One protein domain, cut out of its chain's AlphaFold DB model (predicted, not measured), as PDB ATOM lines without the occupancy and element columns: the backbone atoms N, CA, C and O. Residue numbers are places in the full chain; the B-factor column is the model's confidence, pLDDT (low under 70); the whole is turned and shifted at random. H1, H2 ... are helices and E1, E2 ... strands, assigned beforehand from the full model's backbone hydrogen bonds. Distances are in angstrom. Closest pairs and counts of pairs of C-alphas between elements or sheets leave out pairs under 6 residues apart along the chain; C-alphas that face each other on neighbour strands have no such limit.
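AT A GLANCE: This is residues 20 to 69 and 131 to 190 of the 195 residues of the protein "NB-ARC domain-containing protein" of Microthlaspi erraticum (UniProt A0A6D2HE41). A twisted sheet of five strands has one long helix, H1, packed along one face, while two short helices, H2 and H3, make a corner away from H1, with H2 only grazing the sheet. You have 110 printed residues, with the elements in the order E1, H1, E2, E3, H2, H3, E4, E5. The mixed sheet has the order E2, E3, E4, E1, E5; E5 alone runs antiparallel to its neighbour. The class is mixed, helices and strands; the whole is compact, with a radius of gyration of the C-alphas of 14.0 A and spans of 42 by 34 by 22 A.

HOW THE PARTS SIT: Start at E1, residues 25 to 32, then find H1, residues 38 to 50, whose height over the sheet is 7.9 A. Go on to E2, residues 56 to 63, E3, residues 131 to 139, and E4, residues 167 to 173: H1 lies over E3 and E4 and runs along the strands, at 0 degrees to E4 on the local plane. The sheet and H1 form two layers, a helix on one face of a sheet. The closest C-alphas of H1 and E2, Thr 50 and Cys 56, are 5.0 A apart. E1, H1, E2 form a split strand-helix-strand unit, two strands running the same way with E3 and E4 between them; its crossover is right-handed. E2 and E3 are parallel at 18 degrees, with N 60 and O 133 2.8 A apart. E3 and E4 are parallel at 12 degrees, with N 136 and O 169 2.9 A apart. Between these two strands come H2, residues 145 to 151, and H3, residues 154 to 158; E3, H2, H3, E4 form a strand-helix-strand unit, two parallel neighbours joined through helices, with a right-handed crossover. H2 only grazes the sheet, with residues 145 to 148, and H3 is not on it. H2 and H3 touch only at the corner, where their closest C-alphas, Met 149 and Arg 155, are 4.9 A apart. E4 and E1 are parallel at 18 degrees, with N 30 and O 170 2.8 A apart. E5, residues 184 to 189, is an edge strand, antiparallel to E1 at 160 degrees, with N 29 and O 186 2.8 A apart. In H1, H2 and H3 every O i to N i+4 pair is within hydrogen-bond range.

IN THESE COORDINATES: Find C-alpha 25 at (60.502, 123.852, 6.143); from there E1 runs 21.0 A to Gly 32. H1 begins at C-alpha 38, (54.713, 137.779, 19.110), and covers 18.4 A. E2 measures 19.6 A, E3 21.9 A, H2 9.4 A, H3 6.1 A and E4 20.2 A. E5 covers 16.9 A and ends at C-alpha 189, (64.569, 124.773, 5.467).

THE WHOLE: The C-alphas farthest apart, those of Gly 161 and Thr 179, are 42.8 A apart. Residues 70 to 130 are not printed, and C-alphas 69 and 131 stand 25.8 A apart across this cut. Of the links that are printed whole, none is long. The mean pLDDT of the printed part is 86.5; residues 160 to 164, 176 to 182 and 189 to 190 are under 70.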
ATOM      1  N   LEU A  20      54.544 126.417   7.488       84.62
ATOM      2  CA  LEU A  20      54.723 125.224   8.324       84.62
ATOM      3  C   LEU A  20      54.250 123.942   7.620       84.62
ATOM      4  O   LEU A  20      54.728 122.856   7.960       84.62
ATOM      5  N   GLU A  21      53.363 124.043   6.632       83.12
ATOM      6  CA  GLU A  21      52.877 122.914   5.832       83.12
ATOM      7  C   GLU A  21      53.827 122.501   4.704       83.12
ATOM      8  O   GLU A  21      53.823 121.331   4.322       83.12
ATOM      9  N   VAL A  22      54.689 123.405   4.225       82.44
ATOM     10  CA  VAL A  22      55.668 123.093   3.173       82.44
ATOM     11  C   VAL A  22      56.637 121.999   3.640       82.44
ATOM     12  O   VAL A  22      57.286 122.099   4.690       82.44
ATOM     13  N   ASP A  23      56.751 120.938   2.838       76.50
ATOM     14  CA  ASP A  23      57.734 119.877   3.054       76.50
ATOM     15  C   ASP A  23      59.157 120.462   2.964       76.50
ATOM     16  O   ASP A  23      59.496 121.190   2.034       76.50
ATOM     17  N   GLY A  24      59.992 120.179   3.969       74.00
ATOM     18  CA  GLY A  24      61.361 120.701   4.077       74.00
ATOM     19  C   GLY A  24      61.517 121.979   4.911       74.00
ATOM     20  O   GLY A  24      62.610 122.217   5.421       74.00
ATOM     21  N   VAL A  25      60.457 122.767   5.141       78.00
ATOM     22  CA  VAL A  25      60.502 123.852   6.143       78.00
ATOM     23  C   VAL A  25      60.453 123.225   7.529       78.00
ATOM     24  O   VAL A  25      59.461 122.593   7.877       78.00
ATOM     25  N   SER A  26      61.488 123.391   8.342       84.06
ATOM     26  CA  SER A  26      61.485 122.876   9.717       84.06
ATOM     27  C   SER A  26      61.196 123.965  10.741       84.06
ATOM     28  O   SER A  26      60.752 123.650  11.843       84.06
ATOM     29  N   ARG A  27      61.388 125.245  10.389       90.00
ATOM     30  CA  ARG A  27      61.252 126.355  11.339       90.00
ATOM     31  C   ARG A  27      60.676 127.632  10.744       90.00
ATOM     32  O   ARG A  27      61.022 128.020   9.627       90.00
ATOM     33  N   VAL A  28      59.884 128.318  11.560       92.88
ATOM     34  CA  VAL A  28      59.433 129.698  11.365       92.88
ATOM     35  C   VAL A  28      59.813 130.522  12.597       92.88
ATOM     36  O   VAL A  28      59.688 130.044  13.722       92.88
ATOM     37  N   ILE A  29      60.279 131.754  12.401       93.50
ATOM     38  CA  ILE A  29      60.742 132.652  13.464       93.50
ATOM     39  C   ILE A  29      59.949 133.953  13.408       93.50
ATOM     40  O   ILE A  29      59.879 134.597  12.363       93.50
ATOM     41  N   LEU A  30      59.381 134.351  14.544       93.94
ATOM     42  CA  LEU A  30      58.731 135.636  14.759       93.94
ATOM     43  C   LEU A  30      59.713 136.579  15.454       93.94
ATOM     44  O   LEU A  30      60.065 136.377  16.618       93.94
ATOM     45  N   VAL A  31      60.134 137.626  14.750       92.44
ATOM     46  CA  VAL A  31      61.077 138.638  15.249       92.44
ATOM     47  C   VAL A  31      60.365 139.970  15.405       92.44
ATOM     48  O   VAL A  31      59.611 140.382  14.530       92.44
ATOM     49  N   GLY A  32      60.604 140.675  16.505       90.06
ATOM     50  CA  GLY A  32      60.001 141.987  16.727       90.06
ATOM     51  C   GLY A  32      60.265 142.531  18.122       90.06
ATOM     52  O   GLY A  32      60.789 141.826  18.989       90.06
ATOM     53  N   GLU A  33      59.870 143.777  18.350       89.31
ATOM     54  CA  GLU A  33      60.061 144.481  19.622       89.31
ATOM     55  C   GLU A  33      59.320 143.815  20.796       89.31
ATOM     56  O   GLU A  33      58.430 142.968  20.627       89.31
ATOM     57  N   ALA A  34      59.714 144.156  22.022       87.81
ATOM     58  CA  ALA A  34      58.993 143.729  23.216       87.81
ATOM     59  C   ALA A  34      57.556 144.287  23.199       87.81
ATOM     60  O   ALA A  34      57.320 145.410  22.770       87.81
ATOM     61  N   GLY A  35      56.575 143.491  23.632       86.94
ATOM     62  CA  GLY A  35      55.173 143.927  23.698       86.94
ATOM     63  C   GLY A  35      54.407 143.963  22.366       86.94
ATOM     64  O   GLY A  35      53.193 144.127  22.392       86.94
ATOM     65  N   ILE A  36      55.048 143.713  21.217       89.12
ATOM     66  CA  ILE A  36      54.398 143.798  19.889       89.12
ATOM     67  C   ILE A  36      53.409 142.652  19.574       89.12
ATOM     68  O   ILE A  36      52.793 142.629  18.513       89.12
ATOM     69  N   GLY A  37      53.265 141.668  20.470       91.12
ATOM     70  CA  GLY A  37      52.290 140.577  20.318       91.12
ATOM     71  C   GLY A  37      52.812 139.274  19.699       91.12
ATOM     72  O   GLY A  37      52.008 138.435  19.314       91.12
ATOM     73  N   LYS A  38      54.132 139.039  19.640       94.19
ATOM     74  CA  LYS A  38      54.713 137.779  19.110       94.19
ATOM     75  C   LYS A  38      54.189 136.523  19.814       94.19
ATOM     76  O   LYS A  38      53.721 135.605  19.156       94.19
ATOM     77  N   THR A  39      54.241 136.506  21.147       95.25
ATOM     78  CA  THR A  39      53.734 135.403  21.978       95.25
ATOM     79  C   THR A  39      52.237 135.189  21.769       95.25
ATOM     80  O   THR A  39      51.771 134.055  21.746       95.25
ATOM     81  N   TRP A  40      51.479 136.274  21.573       95.06
ATOM     82  CA  TRP A  40      50.052 136.192  21.272       95.06
ATOM     83  C   TRP A  40      49.810 135.559  19.893       95.06
ATOM     84  O   TRP A  40      49.082 134.577  19.799       95.06
ATOM     85  N   LEU A  41      50.514 136.017  18.853       94.12
ATOM     86  CA  LEU A  41      50.428 135.443  17.507       94.12
ATOM     87  C   LEU A  41      50.860 133.966  17.475       94.12
ATOM     88  O   LEU A  41      50.219 133.145  16.826       94.12
ATOM     89  N   ALA A  42      51.914 133.601  18.208       95.69
ATOM     90  CA  ALA A  42      52.350 132.212  18.320       95.69
ATOM     91  C   ALA A  42      51.289 131.308  18.974       95.69
ATOM     92  O   ALA A  42      51.150 130.153  18.565       95.69
ATOM     93  N   ARG A  43      50.507 131.819  19.938       95.81
ATOM     94  CA  ARG A  43      49.366 131.082  20.511       95.81
ATOM     95  C   ARG A  43      48.261 130.860  19.484       95.81
ATOM     96  O   ARG A  43      47.858 129.716  19.306       95.81
ATOM     97  N   GLU A  44      47.866 131.902  18.755       93.94
ATOM     98  CA  GLU A  44      46.867 131.797  17.678       93.94
ATOM     99  C   GLU A  44      47.262 130.748  16.627       93.94
ATOM    100  O   GLU A  44      46.447 129.930  16.199       93.94
ATOM    101  N   ILE A  45      48.542 130.718  16.242       93.81
ATOM    102  CA  ILE A  45      49.074 129.715  15.309       93.81
ATOM    103  C   ILE A  45      48.975 128.308  15.904       93.81
ATOM    104  O   ILE A  45      48.582 127.382  15.200       93.81
ATOM    105  N   CYS A  46      49.299 128.120  17.185       94.19
ATOM    106  CA  CYS A  46      49.220 126.806  17.832       94.19
ATOM    107  C   CYS A  46      47.798 126.257  17.890       94.19
ATOM    108  O   CYS A  46      47.588 125.062  17.657       94.19
ATOM    109  N   GLU A  47      46.836 127.116  18.212       92.94
ATOM    110  CA  GLU A  47      45.427 126.742  18.266       92.94
ATOM    111  C   GLU A  47      44.979 126.247  16.889       92.94
ATOM    112  O   GLU A  47      44.629 125.072  16.747       92.94
ATOM    113  N   ARG A  48      45.176 127.061  15.846       92.31
ATOM    114  CA  ARG A  48      44.822 126.714  14.458       92.31
ATOM    115  C   ARG A  48      45.583 125.493  13.934       92.31
ATOM    116  O   ARG A  48      45.007 124.634  13.269       92.31
ATOM    117  N   ALA A  49      46.867 125.357  14.265       91.75
ATOM    118  CA  ALA A  49      47.683 124.225  13.829       91.75
ATOM    119  C   ALA A  49      47.220 122.888  14.407       91.75
ATOM    120  O   ALA A  49      47.430 121.848  13.780       91.75
ATOM    121  N   THR A  50      46.605 122.895  15.591       92.69
ATOM    122  CA  THR A  50      46.207 121.676  16.313       92.69
ATOM    123  C   THR A  50      44.714 121.350  16.228       92.69
ATOM    124  O   THR A  50      44.263 120.314  16.747       92.69
ATOM    125  N   GLU A  51      43.953 122.183  15.517       91.56
ATOM    126  CA  GLU A  51      42.571 121.926  15.130       91.56
ATOM    127  C   GLU A  51      42.419 120.659  14.266       91.56
ATOM    128  O   GLU A  51      43.378 120.015  13.821       91.56
ATOM    129  N   LYS A  52      41.167 120.249  14.026       85.00
ATOM    130  CA  LYS A  52      40.861 119.035  13.249       85.00
ATOM    131  C   LYS A  52      41.458 119.083  11.842       85.00
ATOM    132  O   LYS A  52      42.055 118.092  11.427       85.00
ATOM    133  N   THR A  53      41.352 120.220  11.163       84.81
ATOM    134  CA  THR A  53      41.897 120.466   9.818       84.81
ATOM    135  C   THR A  53      43.355 120.920   9.827       84.81
ATOM    136  O   THR A  53      43.977 120.937   8.772       84.81
ATOM    137  N   GLY A  54      43.910 121.253  10.996       87.31
ATOM    138  CA  GLY A  54      45.292 121.703  11.134       87.31
ATOM    139  C   GLY A  54      46.322 120.609  10.838       87.31
ATOM    140  O   GLY A  54      46.052 119.406  10.966       87.31
ATOM    141  N   SER A  55      47.529 121.033  10.474       88.50
ATOM    142  CA  SER A  55      48.639 120.171  10.057       88.50
ATOM    143  C   SER A  55      49.439 119.555  11.209       88.50
ATOM    144  O   SER A  55      50.291 118.692  10.974       88.50
ATOM    145  N   CYS A  56      49.144 119.915  12.461       91.44
ATOM    146  CA  CYS A  56      49.832 119.409  13.644       91.44
ATOM    147  C   CYS A  56      48.897 118.573  14.528       91.44
ATOM    148  O   CYS A  56      47.718 118.877  14.710       91.44
ATOM    149  N   TYR A  57      49.402 117.479  15.105       92.62
ATOM    150  CA  TYR A  57      48.605 116.665  16.035       92.62
ATOM    151  C   TYR A  57      48.622 117.229  17.457       92.62
ATOM    152  O   TYR A  57      47.702 116.961  18.239       92.62
ATOM    153  N   MET A  58      49.680 117.975  17.784       93.19
ATOM    154  CA  MET A  58      49.920 118.622  19.065       93.19
ATOM    155  C   MET A  58      50.944 119.754  18.899       93.19
ATOM    156  O   MET A  58      51.814 119.673  18.030       93.19
ATOM    157  N   ALA A  59      50.848 120.757  19.769       95.75
ATOM    158  CA  ALA A  59      51.884 121.745  20.013       95.75
ATOM    159  C   ALA A  59      52.460 121.548  21.426       95.75
ATOM    160  O   ALA A  59      51.708 121.277  22.365       95.75
ATOM    161  N   LEU A  60      53.780 121.650  21.555       97.06
ATOM    162  CA  LEU A  60      54.509 121.749  22.819       97.06
ATOM    163  C   LEU A  60      55.065 123.163  22.938       97.06
ATOM    164  O   LEU A  60      55.644 123.665  21.984       97.06
ATOM    165  N   TRP A  61      54.904 123.796  24.093       97.94
ATOM    166  CA  TRP A  61      55.291 125.182  24.329       97.94
ATOM    167  C   TRP A  61      56.394 125.292  25.375       97.94
ATOM    168  O   TRP A  61      56.171 124.969  26.538       97.94
ATOM    169  N   LEU A  62      57.563 125.804  25.007       97.06
ATOM    170  CA  LEU A  62      58.652 126.091  25.937       97.06
ATOM    171  C   LEU A  62      58.852 127.599  26.053       97.06
ATOM    172  O   LEU A  62      59.005 128.293  25.055       97.06
ATOM    173  N   ASN A  63      58.846 128.099  27.287       95.19
ATOM    174  CA  ASN A  63      59.190 129.485  27.589       95.19
ATOM    175  C   ASN A  63      60.677 129.551  27.951       95.19
ATOM    176  O   ASN A  63      61.085 128.978  28.963       95.19
ATOM    177  N   LEU A  64      61.456 130.242  27.123       95.50
ATOM    178  CA  LEU A  64      62.908 130.359  27.224       95.50
ATOM    179  C   LEU A  64      63.360 131.598  28.007       95.50
ATOM    180  O   LEU A  64      64.551 131.778  28.252       95.50
ATOM    181  N   ASN A  65      62.421 132.389  28.528       92.44
ATOM    182  CA  ASN A  65      62.680 133.434  29.518       92.44
ATOM    183  C   ASN A  65      62.807 132.878  30.952       92.44
ATOM    184  O   ASN A  65      62.451 133.532  31.934       92.44
ATOM    185  N   LYS A  66      63.237 131.622  31.080       92.31
ATOM    186  CA  LYS A  66      63.507 130.935  32.345       92.31
ATOM    187  C   LYS A  66      64.722 130.039  32.173       92.31
ATOM    188  O   LYS A  66      64.990 129.547  31.074       92.31
ATOM    189  N   GLU A  67      65.441 129.807  33.261       93.00
ATOM    190  CA  GLU A  67      66.474 128.781  33.276       93.00
ATOM    191  C   GLU A  67      65.828 127.400  33.184       93.00
ATOM    192  O   GLU A  67      64.862 127.094  33.885       93.00
ATOM    193  N   LEU A  68      66.367 126.582  32.286       93.50
ATOM    194  CA  LEU A  68      65.983 125.191  32.119       93.50
ATOM    195  C   LEU A  68      67.220 124.322  32.323       93.50
ATOM    196  O   LEU A  68      68.245 124.510  31.660       93.50
ATOM    197  N   ASP A  69      67.100 123.386  33.253       95.25
ATOM    198  CA  ASP A  69      67.905 122.171  33.305       95.25
ATOM    199  C   ASP A  69      67.128 121.022  32.642       95.25
ATOM    200  O   ASP A  69      65.963 121.162  32.251       95.25
ATOM    201  N   ASN A 131      52.175 116.762  11.908       90.31
ATOM    202  CA  ASN A 131      53.466 117.075  12.526       90.31
ATOM    203  C   ASN A 131      53.337 117.329  14.038       90.31
ATOM    204  O   ASN A 131      52.240 117.563  14.556       90.31
ATOM    205  N   LEU A 132      54.468 117.298  14.741       92.75
ATOM    206  CA  LEU A 132      54.597 117.889  16.072       92.75
ATOM    207  C   LEU A 132      55.074 119.332  15.909       92.75
ATOM    208  O   LEU A 132      56.066 119.555  15.216       92.75
ATOM    209  N   LEU A 133      54.398 120.283  16.550       95.19
ATOM    210  CA  LEU A 133      54.860 121.667  16.639       95.19
ATOM    211  C   LEU A 133      55.563 121.887  17.982       95.19
ATOM    212  O   LEU A 133      54.994 121.582  19.027       95.19
ATOM    213  N   LEU A 134      56.777 122.423  17.962       96.81
ATOM    214  CA  LEU A 134      57.498 122.899  19.137       96.81
ATOM    215  C   LEU A 134      57.584 124.421  19.081       96.81
ATOM    216  O   LEU A 134      58.121 124.978  18.129       96.81
ATOM    217  N   VAL A 135      57.068 125.089  20.105       97.75
ATOM    218  CA  VAL A 135      57.191 126.534  20.271       97.75
ATOM    219  C   VAL A 135      58.328 126.839  21.225       97.75
ATOM    220  O   VAL A 135      58.343 126.332  22.346       97.75
ATOM    221  N   LEU A 136      59.246 127.688  20.781       97.31
ATOM    222  CA  LEU A 136      60.351 128.228  21.563       97.31
ATOM    223  C   LEU A 136      60.096 129.726  21.759       97.31
ATOM    224  O   LEU A 136      60.338 130.528  20.859       97.31
ATOM    225  N   ASP A 137      59.501 130.093  22.892       96.75
ATOM    226  CA  ASP A 137      59.018 131.451  23.160       96.75
ATOM    227  C   ASP A 137      60.026 132.276  23.974       96.75
ATOM    228  O   ASP A 137      60.522 131.808  24.998       96.75
ATOM    229  N   ASP A 138      60.263 133.518  23.545       94.44
ATOM    230  CA  ASP A 138      61.212 134.491  24.117       94.44
ATOM    231  C   ASP A 138      62.668 133.982  24.128       94.44
ATOM    232  O   ASP A 138      63.389 134.066  25.125       94.44
ATOM    233  N   GLU A 139      63.085 133.449  22.979       92.88
ATOM    234  CA  GLU A 139      64.449 133.011  22.677       92.88
ATOM    235  C   GLU A 139      65.485 134.106  22.958       92.88
ATOM    236  O   GLU A 139      65.329 135.259  22.536       92.88
ATOM    237  N   GLY A 140      66.588 133.712  23.605       87.94
ATOM    238  CA  GLY A 140      67.769 134.554  23.803       87.94
ATOM    239  C   GLY A 140      67.688 135.501  25.003       87.94
ATOM    240  O   GLY A 140      68.627 136.259  25.224       87.94
ATOM    241  N   SER A 141      66.601 135.460  25.785       81.69
ATOM    242  CA  SER A 141      66.464 136.263  27.012       81.69
ATOM    243  C   SER A 141      67.225 135.650  28.197       81.69
ATOM    244  O   SER A 141      68.082 136.300  28.790       81.69
ATOM    245  N   VAL A 142      66.931 134.389  28.539       91.75
ATOM    246  CA  VAL A 142      67.554 133.664  29.671       91.75
ATOM    247  C   VAL A 142      68.154 132.337  29.208       91.75
ATOM    248  O   VAL A 142      69.274 131.985  29.564       91.75
ATOM    249  N   THR A 143      67.408 131.606  28.386       93.56
ATOM    250  CA  THR A 143      67.826 130.375  27.715       93.56
ATOM    251  C   THR A 143      67.723 130.577  26.196       93.56
ATOM    252  O   THR A 143      67.098 131.528  25.722       93.56
ATOM    253  N   ASN A 144      68.357 129.693  25.430       94.81
ATOM    254  CA  ASN A 144      68.335 129.696  23.973       94.81
ATOM    255  C   ASN A 144      68.011 128.300  23.402       94.81
ATOM    256  O   ASN A 144      68.031 127.291  24.117       94.81
ATOM    257  N   GLU A 145      67.708 128.265  22.106       94.94
ATOM    258  CA  GLU A 145      67.351 127.098  21.310       94.94
ATOM    259  C   GLU A 145      68.465 126.060  21.385       94.94
ATOM    260  O   GLU A 145      68.189 124.890  21.622       94.94
ATOM    261  N   GLU A 146      69.724 126.480  21.243       95.25
ATOM    262  CA  GLU A 146      70.884 125.585  21.277       95.25
ATOM    263  C   GLU A 146      70.966 124.813  22.599       95.25
ATOM    264  O   GLU A 146      71.109 123.588  22.602       95.25
ATOM    265  N   LYS A 147      70.785 125.501  23.732       95.62
ATOM    266  CA  LYS A 147      70.789 124.871  25.051       95.62
ATOM    267  C   LYS A 147      69.679 123.828  25.164       95.62
ATOM    268  O   LYS A 147      69.951 122.709  25.585       95.62
ATOM    269  N   VAL A 148      68.437 124.150  24.792       95.94
ATOM    270  CA  VAL A 148      67.328 123.187  24.940       95.94
ATOM    271  C   VAL A 148      67.384 122.053  23.916       95.94
ATOM    272  O   VAL A 148      67.132 120.903  24.270       95.94
ATOM    273  N   MET A 149      67.717 122.353  22.662       94.56
ATOM    274  CA  MET A 149      67.699 121.386  21.564       94.56
ATOM    275  C   MET A 149      68.887 120.435  21.619       94.56
ATOM    276  O   MET A 149      68.680 119.228  21.478       94.56
ATOM    277  N   GLU A 150      70.090 120.963  21.855       94.44
ATOM    278  CA  GLU A 150      71.337 120.201  21.789       94.44
ATOM    279  C   GLU A 150      71.817 119.799  23.189       94.44
ATOM    280  O   GLU A 150      71.903 118.607  23.487       94.44
ATOM    281  N   ALA A 151      72.062 120.765  24.085       95.50
ATOM    282  CA  ALA A 151      72.658 120.477  25.398       95.50
ATOM    283  C   ALA A 151      71.716 119.717  26.351       95.50
ATOM    284  O   ALA A 151      72.178 118.923  27.162       95.50
ATOM    285  N   LEU A 152      70.399 119.931  26.249       96.06
ATOM    286  CA  LEU A 152      69.375 119.180  26.995       96.06
ATOM    287  C   LEU A 152      68.741 118.042  26.167       96.06
ATOM    288  O   LEU A 152      67.747 117.430  26.580       96.06
ATOM    289  N   HIS A 153      69.319 117.753  24.996       94.56
ATOM    290  CA  HIS A 153      68.987 116.619  24.131       94.56
ATOM    291  C   HIS A 153      67.526 116.553  23.653       94.56
ATOM    292  O   HIS A 153      67.024 115.474  23.321       94.56
ATOM    293  N   LEU A 154      66.813 117.685  23.602       94.81
ATOM    294  CA  LEU A 154      65.410 117.693  23.185       94.81
ATOM    295  C   LEU A 154      65.241 117.290  21.716       94.81
ATOM    296  O   LEU A 154      64.264 116.612  21.385       94.81
ATOM    297  N   ARG A 155      66.184 117.664  20.839       92.12
ATOM    298  CA  ARG A 155      66.144 117.287  19.419       92.12
ATOM    299  C   ARG A 155      66.143 115.770  19.270       92.12
ATOM    300  O   ARG A 155      65.208 115.203  18.703       92.12
ATOM    301  N   ASP A 156      67.148 115.120  19.843       90.50
ATOM    302  CA  ASP A 156      67.309 113.666  19.791       90.50
ATOM    303  C   ASP A 156      66.186 112.927  20.511       90.50
ATOM    304  O   ASP A 156      65.889 111.777  20.193       90.50
ATOM    305  N   PHE A 157      65.549 113.563  21.491       92.25
ATOM    306  CA  PHE A 157      64.385 113.012  22.168       92.25
ATOM    307  C   PHE A 157      63.129 113.030  21.281       92.25
ATOM    308  O   PHE A 157      62.426 112.020  21.196       92.25
ATOM    309  N   LEU A 158      62.845 114.145  20.600       90.44
ATOM    310  CA  LEU A 158      61.624 114.316  19.802       90.44
ATOM    311  C   LEU A 158      61.714 113.702  18.397       90.44
ATOM    312  O   LEU A 158      60.694 113.273  17.860       90.44
ATOM    313  N   VAL A 159      62.911 113.625  17.806       82.62
ATOM    314  CA  VAL A 159      63.130 113.190  16.410       82.62
ATOM    315  C   VAL A 159      63.477 111.691  16.313       82.62
ATOM    316  O   VAL A 159      64.001 111.215  15.309       82.62
ATOM    317  N   ARG A 160      63.158 110.878  17.336       67.38
ATOM    318  CA  ARG A 160      63.395 109.418  17.302       67.38
ATOM    319  C   ARG A 160      62.484 108.709  16.288       67.38
ATOM    320  O   ARG A 160      61.451 108.150  16.655       67.38
ATOM    321  N   GLY A 161      62.884 108.693  15.016       57.09
ATOM    322  CA  GLY A 161      62.257 107.926  13.934       57.09
ATOM    323  C   GLY A 161      62.147 108.696  12.613       57.09
ATOM    324  O   GLY A 161      62.254 109.913  12.574       57.09
ATOM    325  N   LYS A 162      61.878 107.986  11.508       54.06
ATOM    326  CA  LYS A 162      61.709 108.564  10.151       54.06
ATOM    327  C   LYS A 162      60.342 109.234   9.928       54.06
ATOM    328  O   LYS A 162      59.892 109.405   8.798       54.06
ATOM    329  N   ASP A 163      59.634 109.546  11.003       59.75
ATOM    330  CA  ASP A 163      58.180 109.612  10.993       59.75
ATOM    331  C   ASP A 163      57.697 111.065  11.118       59.75
ATOM    332  O   ASP A 163      57.070 111.449  12.104       59.75
ATOM    333  N   ARG A 164      57.991 111.825  10.053       65.44
ATOM    334  CA  ARG A 164      57.773 113.267   9.823       65.44
ATOM    335  C   ARG A 164      58.598 114.243  10.677       65.44
ATOM    336  O   ARG A 164      58.882 113.959  11.837       65.44
ATOM    337  N   PRO A 165      58.970 115.399  10.092       74.81
ATOM    338  CA  PRO A 165      59.826 116.374  10.748       74.81
ATOM    339  C   PRO A 165      59.097 117.089  11.889       74.81
ATOM    340  O   PRO A 165      57.907 117.410  11.807       74.81
ATOM    341  N   LEU A 166      59.849 117.362  12.951       89.62
ATOM    342  CA  LEU A 166      59.501 118.345  13.966       89.62
ATOM    343  C   LEU A 166      59.384 119.720  13.293       89.62
ATOM    344  O   LEU A 166      60.276 120.117  12.544       89.62
ATOM    345  N   LYS A 167      58.298 120.445  13.557       92.38
ATOM    346  CA  LYS A 167      58.143 121.839  13.134       92.38
ATOM    347  C   LYS A 167      58.414 122.741  14.330       92.38
ATOM    348  O   LYS A 167      57.937 122.455  15.424       92.38
ATOM    349  N   ILE A 168      59.160 123.818  14.126       94.75
ATOM    350  CA  ILE A 168      59.551 124.758  15.177       94.75
ATOM    351  C   ILE A 168      58.947 126.128  14.875       94.75
ATOM    352  O   ILE A 168      59.089 126.649  13.769       94.75
ATOM    353  N   LEU A 169      58.286 126.722  15.863       96.38
ATOM    354  CA  LEU A 169      57.887 128.126  15.852       96.38
ATOM    355  C   LEU A 169      58.654 128.846  16.956       96.38
ATOM    356  O   LEU A 169      58.443 128.583  18.134       96.38
ATOM    357  N   LEU A 170      59.551 129.746  16.584       96.25
ATOM    358  CA  LEU A 170      60.409 130.448  17.532       96.25
ATOM    359  C   LEU A 170      59.997 131.915  17.626       96.25
ATOM    360  O   LEU A 170      59.718 132.541  16.606       96.25
ATOM    361  N   THR A 171      59.970 132.492  18.824       95.75
ATOM    362  CA  THR A 171      59.798 133.939  19.005       95.75
ATOM    363  C   THR A 171      61.071 134.523  19.602       95.75
ATOM    364  O   THR A 171      61.604 133.993  20.570       95.75
ATOM    365  N   ARG A 172      61.575 135.619  19.028       94.00
ATOM    366  CA  ARG A 172      62.752 136.329  19.551       94.00
ATOM    367  C   ARG A 172      62.578 137.833  19.485       94.00
ATOM    368  O   ARG A 172      61.796 138.364  18.688       94.00
ATOM    369  N   ARG A 173      63.310 138.538  20.339       90.44
ATOM    370  CA  ARG A 173      63.383 139.999  20.281       90.44
ATOM    371  C   ARG A 173      64.253 140.423  19.104       90.44
ATOM    372  O   ARG A 173      65.149 139.695  18.688       90.44
ATOM    373  N   LYS A 174      63.939 141.582  18.537       82.88
ATOM    374  CA  LYS A 174      64.786 142.206  17.526       82.88
ATOM    375  C   LYS A 174      65.991 142.847  18.222       82.88
ATOM    376  O   LYS A 174      65.799 143.523  19.229       82.88
ATOM    377  N   GLU A 175      67.195 142.640  17.699       70.88
ATOM    378  CA  GLU A 175      68.366 143.437  18.089       70.88
ATOM    379  C   GLU A 175      68.175 144.880  17.591       70.88
ATOM    380  O   GLU A 175      67.559 145.088  16.547       70.88
ATOM    381  N   GLU A 176      68.667 145.883  18.324       57.28
ATOM    382  CA  GLU A 176      68.344 147.317  18.143       57.28
ATOM    383  C   GLU A 176      68.726 147.933  16.774       57.28
ATOM    384  O   GLU A 176      68.521 149.123  16.534       57.28
ATOM    385  N   ALA A 177      69.219 147.144  15.820       53.31
ATOM    386  CA  ALA A 177      69.429 147.587  14.454       53.31
ATOM    387  C   ALA A 177      68.140 147.450  13.613       53.31
ATOM    388  O   ALA A 177      67.712 146.360  13.227       53.31
ATOM    389  N   VAL A 178      67.590 148.612  13.236       49.62
ATOM    390  CA  VAL A 178      66.511 148.879  12.258       49.62
ATOM    391  C   VAL A 178      65.094 149.005  12.846       49.62
ATOM    392  O   VAL A 178      64.483 148.052  13.323       49.62
ATOM    393  N   THR A 179      64.520 150.195  12.680       49.03
ATOM    394  CA  THR A 179      63.179 150.664  13.069       49.03
ATOM    395  C   THR A 179      62.054 150.093  12.190       49.03
ATOM    396  O   THR A 179      61.379 150.817  11.461       49.03
ATOM    397  N   ASN A 180      61.838 148.776  12.229       53.53
ATOM    398  CA  ASN A 180      60.613 148.183  11.680       53.53
ATOM    399  C   ASN A 180      59.697 147.780  12.848       53.53
ATOM    400  O   ASN A 180      60.030 146.798  13.515       53.53
ATOM    401  N   PRO A 181      58.575 148.490  13.089       57.78
ATOM    402  CA  PRO A 181      57.673 148.214  14.208       57.78
ATOM    403  C   PRO A 181      56.824 146.948  14.000       57.78
ATOM    404  O   PRO A 181      56.012 146.604  14.854       57.78
ATOM    405  N   TYR A 182      56.965 146.253  12.866       67.25
ATOM    406  CA  TYR A 182      56.187 145.059  12.548       67.25
ATOM    407  C   TYR A 182      56.922 143.762  12.897       67.25
ATOM    408  O   TYR A 182      58.149 143.660  12.797       67.25
ATOM    409  N   ILE A 183      56.141 142.733  13.247       74.25
ATOM    410  CA  ILE A 183      56.649 141.365  13.376       74.25
ATOM    411  C   ILE A 183      57.178 140.916  12.012       74.25
ATOM    412  O   ILE A 183      56.460 140.938  11.013       74.25
ATOM    413  N   THR A 184      58.438 140.496  11.982       80.81
ATOM    414  CA  THR A 184      59.080 139.887  10.818       80.81
ATOM    415  C   THR A 184      58.991 138.370  10.941       80.81
ATOM    416  O   THR A 184      59.255 137.822  12.012       80.81
ATOM    417  N   VAL A 185      58.599 137.704   9.855       80.06
ATOM    418  CA  VAL A 185      58.491 136.243   9.772       80.06
ATOM    419  C   VAL A 185      59.643 135.719   8.920       80.06
ATOM    420  O   VAL A 185      59.728 136.037   7.736       80.06
ATOM    421  N   GLU A 186      60.514 134.904   9.506       84.38
ATOM    422  CA  GLU A 186      61.607 134.223   8.800       84.38
ATOM    423  C   GLU A 186      61.297 132.723   8.724       84.38
ATOM    424  O   GLU A 186      60.808 132.147   9.693       84.38
ATOM    425  N   SER A 187      61.554 132.063   7.593       78.38
ATOM    426  CA  SER A 187      61.370 130.608   7.434       78.38
ATOM    427  C   SER A 187      62.691 129.965   7.029       78.38
ATOM    428  O   SER A 187      63.355 130.471   6.126       78.38
ATOM    429  N   HIS A 188      63.073 128.855   7.667       77.56
ATOM    430  CA  HIS A 188      64.259 128.099   7.256       77.56
ATOM    431  C   HIS A 188      63.925 126.646   6.934       77.56
ATOM    432  O   HIS A 188      63.094 126.000   7.580       77.56
ATOM    433  N   PHE A 189      64.641 126.143   5.935       65.25
ATOM    434  CA  PHE A 189      64.569 124.773   5.467       65.25
ATOM    435  C   PHE A 189      65.633 123.925   6.160       65.25
ATOM    436  O   PHE A 189      66.755 124.388   6.392       65.25
ATOM    437  N   GLU A 190      65.306 122.671   6.459       57.16
ATOM    438  CA  GLU A 190      66.333 121.679   6.763       57.16
ATOM    439  C   GLU A 190      67.166 121.452   5.496       57.16
ATOM    440  O   GLU A 190      66.626 121.148   4.430       57.16
TER     441      GLU A 190